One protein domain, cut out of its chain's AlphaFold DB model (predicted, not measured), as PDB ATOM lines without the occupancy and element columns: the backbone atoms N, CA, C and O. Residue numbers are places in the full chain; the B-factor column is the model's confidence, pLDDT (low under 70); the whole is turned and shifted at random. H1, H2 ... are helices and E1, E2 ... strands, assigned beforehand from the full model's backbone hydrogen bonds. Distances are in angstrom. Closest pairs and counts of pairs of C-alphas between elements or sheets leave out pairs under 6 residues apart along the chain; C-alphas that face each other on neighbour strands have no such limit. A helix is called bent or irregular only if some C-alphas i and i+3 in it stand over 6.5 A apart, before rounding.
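Overview. This is residues 20 to 63 of the 75 residues of an uncharacterized protein of Myxococcaceae bacterium (UniProt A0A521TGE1). A two-stranded hairpin, E1 and E2, with its second strand sharply bent, makes the middle of a small body, one short helix, H1, packs on E1, and the unnamed residues at the two ends of the printed part add to the length, with Asp 25 and Pro 63 the farthest apart. An unnamed stretch, residues 20 to 32, loops round the end of the hairpin where its tight turn lies, while the last residues, 61 to 63, run on past the other end. The printed part has 44 residues, with one named helix and two named strands in the order H1, E1, E2; the sheet has the order E1 - E2 and is antiparallel. The class is mostly strand, though under half of the printed residues are in named elements, 20 of 44. The whole is compact, with a radius of gyration of the C-alphas of 9.8 A, and only just elongated, with spans of 33 by 17 by 12 A.

Along the chain. Strand E1, residues 43 to 49, is 17.8 A long from first to last C-alpha and begins with C-alpha 43 at (2.473, -31.907, 19.319). Strand E2, residues 52 to 60, is the longest strand by residues, with 9, and measures 18.7 A from first to last C-alpha, ending with C-alpha 60 at (-0.114, -27.619, 18.658). Helix H1, residues 33 to 36, measures 5.6 A and begins with C-alpha 33 at (-7.992, -31.899, 25.528).

Arrangement. E1 and E2 form a hairpin of antiparallel neighbours, with 146 degrees between their N-to-C directions. The C-alphas of residues 44 and 59 face each other at 4.6 A, and those of residues 48 and 53 at 4.7 A. N 45 and O 58 are within hydrogen-bond range at 2.8 A, and so are N 54 and O 47 at 2.9 A. E2 bends by 87 degrees at residue 55. The closest C-alphas of H1 and E1 are those of Asp 33 and Cys 48, 4.8 A apart. The closest C-alphas of H1 and E2 are those of Cys 36 and Cys 53, 5.7 A apart. With 4 residues H1 is too short for any O i to N i+4 pair, and its 1 pair of O i and N i+3 is within hydrogen-bond range.

Size, cuts and confidence. The two C-alphas farthest apart are those of Asp 25 and Pro 63, at 34.1 A. The printed part runs from residue 20 to residue 63 and has no cut. The link from E1 to E2 is tight, the link from H1 to E1 is short with 6 residues, and neither is long. The C-alphas of residues 20 to 32, which hold no named element, lie 8 to 15 A from the mean of all C-alphas. The mean pLDDT of the printed part is 84.5; residue 20 and residues 22 to 26 are under 70, where the model's confidence is low.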
ATOM      1  N   PRO A  20     -13.126 -29.255  13.561       63.16
ATOM      2  CA  PRO A  20     -13.026 -30.689  13.801       63.16
ATOM      3  C   PRO A  20     -14.336 -31.224  14.384       63.16
ATOM      4  O   PRO A  20     -14.940 -30.601  15.265       63.16
ATOM      5  N   GLU A  21     -14.781 -32.373  13.881       71.00
ATOM      6  CA  GLU A  21     -16.034 -32.991  14.304       71.00
ATOM      7  C   GLU A  21     -15.821 -33.899  15.523       71.00
ATOM      8  O   GLU A  21     -14.816 -34.598  15.660       71.00
ATOM      9  N   ALA A  22     -16.785 -33.876  16.443       66.69
ATOM     10  CA  ALA A  22     -16.828 -34.821  17.550       66.69
ATOM     11  C   ALA A  22     -17.329 -36.185  17.057       66.69
ATOM     12  O   ALA A  22     -18.280 -36.234  16.271       66.69
ATOM     13  N   VAL A  23     -16.784 -37.283  17.595       68.62
ATOM     14  CA  VAL A  23     -17.344 -38.628  17.378       68.62
ATOM     15  C   VAL A  23     -18.764 -38.656  17.945       68.62
ATOM     16  O   VAL A  23     -18.957 -38.663  19.162       68.62
ATOM     17  N   ARG A  24     -19.775 -38.661  17.072       58.53
ATOM     18  CA  ARG A  24     -21.187 -38.675  17.488       58.53
ATOM     19  C   ARG A  24     -21.655 -40.031  18.026       58.53
ATOM     20  O   ARG A  24     -22.601 -40.050  18.807       58.53
ATOM     21  N   ASP A  25     -20.967 -41.125  17.693       58.94
ATOM     22  CA  ASP A  25     -21.353 -42.490  18.070       58.94
ATOM     23  C   ASP A  25     -20.219 -43.219  18.816       58.94
ATOM     24  O   ASP A  25     -19.310 -43.782  18.215       58.94
ATOM     25  N   GLY A  26     -20.267 -43.229  20.154       64.50
ATOM     26  CA  GLY A  26     -19.414 -44.107  20.978       64.50
ATOM     27  C   GLY A  26     -17.989 -43.614  21.271       64.50
ATOM     28  O   GLY A  26     -17.158 -44.406  21.715       64.50
ATOM     29  N   GLY A  27     -17.702 -42.326  21.060       72.50
ATOM     30  CA  GLY A  27     -16.394 -41.727  21.336       72.50
ATOM     31  C   GLY A  27     -15.991 -41.719  22.816       72.50
ATOM     32  O   GLY A  27     -16.815 -41.837  23.729       72.50
ATOM     33  N   VAL A  28     -14.695 -41.525  23.066       87.56
ATOM     34  CA  VAL A  28     -14.154 -41.349  24.422       87.56
ATOM     35  C   VAL A  28     -14.637 -40.010  24.978       87.56
ATOM     36  O   VAL A  28     -14.433 -38.972  24.352       87.56
ATOM     37  N   ARG A  29     -15.286 -40.027  26.149       91.44
ATOM     38  CA  ARG A  29     -15.693 -38.796  26.841       91.44
ATOM     39  C   ARG A  29     -14.483 -38.059  27.396       91.44
ATOM     40  O   ARG A  29     -13.589 -38.681  27.963       91.44
ATOM     41  N   CYS A  30     -14.526 -36.740  27.310       91.06
ATOM     42  CA  CYS A  30     -13.486 -35.850  27.808       91.06
ATOM     43  C   CYS A  30     -14.108 -34.602  28.443       91.06
ATOM     44  O   CYS A  30     -15.235 -34.220  28.115       91.06
ATOM     45  N   ALA A  31     -13.367 -33.970  29.350       93.62
ATOM     46  CA  ALA A  31     -13.659 -32.630  29.862       93.62
ATOM     47  C   ALA A  31     -12.632 -31.598  29.367       93.62
ATOM     48  O   ALA A  31     -12.923 -30.403  29.324       93.62
ATOM     49  N   ARG A  32     -11.434 -32.061  29.001       93.06
ATOM     50  CA  ARG A  32     -10.311 -31.259  28.505       93.06
ATOM     51  C   ARG A  32      -9.542 -32.025  27.433       93.06
ATOM     52  O   ARG A  32      -9.637 -33.249  27.357       93.06
ATOM     53  N   ASP A  33      -8.767 -31.307  26.625       91.62
ATOM     54  CA  ASP A  33      -7.992 -31.899  25.528       91.62
ATOM     55  C   ASP A  33      -7.004 -32.959  26.042       91.62
ATOM     56  O   ASP A  33      -6.828 -34.002  25.418       91.62
ATOM     57  N   GLU A  34      -6.403 -32.761  27.216       91.19
ATOM     58  CA  GLU A  34      -5.413 -33.692  27.770       91.19
ATOM     59  C   GLU A  34      -6.004 -35.077  28.079       91.19
ATOM     60  O   GLU A  34      -5.280 -36.076  28.033       91.19
ATOM     61  N   ASP A  35      -7.315 -35.159  28.346       93.25
ATOM     62  CA  ASP A  35      -8.006 -36.429  28.598       93.25
ATOM     63  C   ASP A  35      -7.983 -37.328  27.344       93.25
ATOM     64  O   ASP A  35      -7.949 -38.553  27.457       93.25
ATOM     65  N   CYS A  36      -7.947 -36.727  26.147       90.62
ATOM     66  CA  CYS A  36      -7.865 -37.428  24.864       90.62
ATOM     67  C   CYS A  36      -6.435 -37.831  24.475       90.62
ATOM     68  O   CYS A  36      -6.256 -38.639  23.565       90.62
ATOM     69  N   ASN A  37      -5.424 -37.270  25.145       91.75
ATOM     70  CA  ASN A  37      -4.018 -37.331  24.733       91.75
ATOM     71  C   ASN A  37      -3.095 -37.863  25.839       91.75
ATOM     72  O   ASN A  37      -1.908 -37.543  25.870       91.75
ATOM     73  N   ALA A  38      -3.639 -38.638  26.782       88.06
ATOM     74  CA  ALA A  38      -2.891 -39.212  27.904       88.06
ATOM     75  C   ALA A  38      -2.068 -38.173  28.701       88.06
ATOM     76  O   ALA A  38      -0.971 -38.465  29.175       88.06
ATOM     77  N   GLY A  39      -2.597 -36.952  28.849       86.38
ATOM     78  CA  GLY A  39      -1.930 -35.859  29.560       86.38
ATOM     79  C   GLY A  39      -1.112 -34.903  28.684       86.38
ATOM     80  O   GLY A  39      -0.666 -33.876  29.193       86.38
ATOM     81  N   ALA A  40      -0.916 -35.196  27.394       86.69
ATOM     82  CA  ALA A  40      -0.212 -34.298  26.479       86.69
ATOM     83  C   ALA A  40      -1.097 -33.120  26.030       86.69
ATOM     84  O   ALA A  40      -2.299 -33.276  25.818       86.69
ATOM     85  N   SER A  41      -0.488 -31.943  25.859       86.25
ATOM     86  CA  SER A  41      -1.171 -30.699  25.458       86.25
ATOM     87  C   SER A  41      -0.591 -30.039  24.196       86.25
ATOM     88  O   SER A  41      -1.140 -29.048  23.706       86.25
ATOM     89  N   CYS A  42       0.499 -30.586  23.650       87.69
ATOM     90  CA  CYS A  42       1.188 -30.092  22.461       87.69
ATOM     91  C   CYS A  42       1.702 -31.254  21.586       87.69
ATOM     92  O   CYS A  42       1.613 -32.414  21.986       87.69
ATOM     93  N   GLY A  43       2.207 -30.946  20.390       87.31
ATOM     94  CA  GLY A  43       2.473 -31.907  19.319       87.31
ATOM     95  C   GLY A  43       1.199 -32.222  18.537       87.31
ATOM     96  O   GLY A  43       0.299 -31.379  18.424       87.31
ATOM     97  N   ARG A  44       1.101 -33.433  17.994       89.06
ATOM     98  CA  ARG A  44      -0.150 -33.947  17.442       89.06
ATOM     99  C   ARG A  44      -1.120 -34.338  18.564       89.06
ATOM    100  O   ARG A  44      -0.845 -35.255  19.330       89.06
ATOM    101  N   VAL A  45      -2.259 -33.652  18.644       90.56
ATOM    102  CA  VAL A  45      -3.252 -33.818  19.713       90.56
ATOM    103  C   VAL A  45      -4.676 -33.907  19.167       90.56
ATOM    104  O   VAL A  45      -5.021 -33.260  18.182       90.56
ATOM    105  N   ARG A  46      -5.536 -34.664  19.843       91.62
ATOM    106  CA  ARG A  46      -6.990 -34.671  19.625       91.62
ATOM    107  C   ARG A  46      -7.664 -33.641  20.511       91.62
ATOM    108  O   ARG A  46      -7.265 -33.453  21.659       91.62
ATOM    109  N   LEU A  47      -8.692 -32.986  19.991       90.56
ATOM    110  CA  LEU A  47      -9.444 -31.983  20.740       90.56
ATOM    111  C   LEU A  47     -10.643 -32.601  21.447       90.56
ATOM    112  O   LEU A  47     -11.277 -33.520  20.926       90.56
ATOM    113  N   CYS A  48     -10.986 -32.049  22.604       90.81
ATOM    114  CA  CYS A  48     -12.240 -32.336  23.269       90.81
ATOM    115  C   CYS A  48     -13.348 -31.452  22.682       90.81
ATOM    116  O   CYS A  48     -13.472 -30.271  23.015       90.81
ATOM    117  N   VAL A  49     -14.164 -32.016  21.793       89.81
ATOM    118  CA  VAL A  49     -15.240 -31.304  21.090       89.81
ATOM    119  C   VAL A  49     -16.580 -31.875  21.539       89.81
ATOM    120  O   VAL A  49     -16.812 -33.078  21.488       89.81
ATOM    121  N   LEU A  50     -17.486 -31.018  22.020       90.25
ATOM    122  CA  LEU A  50     -18.807 -31.431  22.523       90.25
ATOM    123  C   LEU A  50     -18.757 -32.530  23.615       90.25
ATOM    124  O   LEU A  50     -19.691 -33.322  23.734       90.25
ATOM    125  N   ASN A  51     -17.715 -32.533  24.459       90.94
ATOM    126  CA  ASN A  51     -17.430 -33.529  25.514       90.94
ATOM    127  C   ASN A  51     -17.006 -34.922  25.014       90.94
ATOM    128  O   ASN A  51     -17.036 -35.890  25.781       90.94
ATOM    129  N   TYR A  52     -16.595 -35.028  23.752       92.44
ATOM    130  CA  TYR A  52     -16.031 -36.241  23.171       92.44
ATOM    131  C   TYR A  52     -14.720 -35.928  22.455       92.44
ATOM    132  O   TYR A  52     -14.535 -34.842  21.907       92.44
ATOM    133  N   CYS A  53     -13.794 -36.880  22.464       90.88
ATOM    134  CA  CYS A  53     -12.562 -36.750  21.699       90.88
ATOM    135  C   CYS A  53     -12.882 -36.746  20.201       90.88
ATOM    136  O   CYS A  53     -13.597 -37.628  19.718       90.88
ATOM    137  N   ALA A  54     -12.360 -35.755  19.483       89.94
ATOM    138  CA  ALA A  54     -12.415 -35.703  18.028       89.94
ATOM    139  C   ALA A  54     -11.656 -36.889  17.407       89.94
ATOM    140  O   ALA A  54     -10.705 -37.405  18.004       89.94
ATOM    141  N   GLU A  55     -12.071 -37.311  16.212       85.81
ATOM    142  CA  GLU A  55     -11.317 -38.300  15.419       85.81
ATOM    143  C   GLU A  55     -10.071 -37.671  14.806       85.81
ATOM    144  O   GLU A  55      -9.005 -38.289  14.775       85.81
ATOM    145  N   ASP A  56     -10.216 -36.423  14.366       85.06
ATOM    146  CA  ASP A  56      -9.145 -35.665  13.752       85.06
ATOM    147  C   ASP A  56      -8.121 -35.193  14.784       85.06
ATOM    148  O   ASP A  56      -8.434 -34.738  15.892       85.06
ATOM    149  N   GLU A  57      -6.863 -35.255  14.368       88.12
ATOM    150  CA  GLU A  57      -5.727 -34.749  15.119       88.12
ATOM    151  C   GLU A  57      -5.320 -33.376  14.582       88.12
ATOM    152  O   GLU A  57      -5.189 -33.162  13.375       88.12
ATOM    153  N   VAL A  58      -5.082 -32.440  15.495       87.25
ATOM    154  CA  VAL A  58      -4.542 -31.114  15.196       87.25
ATOM    155  C   VAL A  58      -3.118 -31.003  15.720       87.25
ATOM    156  O   VAL A  58      -2.715 -31.715  16.636       87.25
ATOM    157  N   PHE A  59      -2.341 -30.083  15.159       87.44
ATOM    158  CA  PHE A  59      -0.980 -29.828  15.616       87.44
ATOM    159  C   PHE A  59      -0.928 -28.584  16.509       87.44
ATOM    160  O   PHE A  59      -1.377 -27.508  16.108       87.44
ATOM    161  N   ARG A  60      -0.363 -28.718  17.714       85.06
ATOM    162  CA  ARG A  60      -0.114 -27.619  18.658       85.06
ATOM    163  C   ARG A  60       1.379 -27.477  18.926       85.06
ATOM    164  O   ARG A  60       2.055 -28.438  19.261       85.06
ATOM    165  N   VAL A  61       1.891 -26.258  18.819       82.62
ATOM    166  CA  VAL A  61       3.306 -25.956  19.070       82.62
ATOM    167  C   VAL A  61       3.657 -26.199  20.541       82.62
ATOM    168  O   VAL A  61       2.982 -25.672  21.425       82.62
ATOM    169  N   CYS A  62       4.715 -26.975  20.803       82.62
ATOM    170  CA  CYS A  62       5.254 -27.155  22.149       82.62
ATOM    171  C   CYS A  62       6.139 -25.956  22.552       82.62
ATOM    172  O   CYS A  62       6.890 -25.442  21.717       82.62
ATOM    173  N   PRO A  63       6.074 -25.490  23.813       77.19
ATOM    174  CA  PRO A  63       6.769 -24.279  24.271       77.19
ATOM    175  C   PRO A  63       8.302 -24.392  24.279       77.19
ATOM    176  O   PRO A  63       8.994 -23.380  24.242       77.19
TER     177      PRO A  63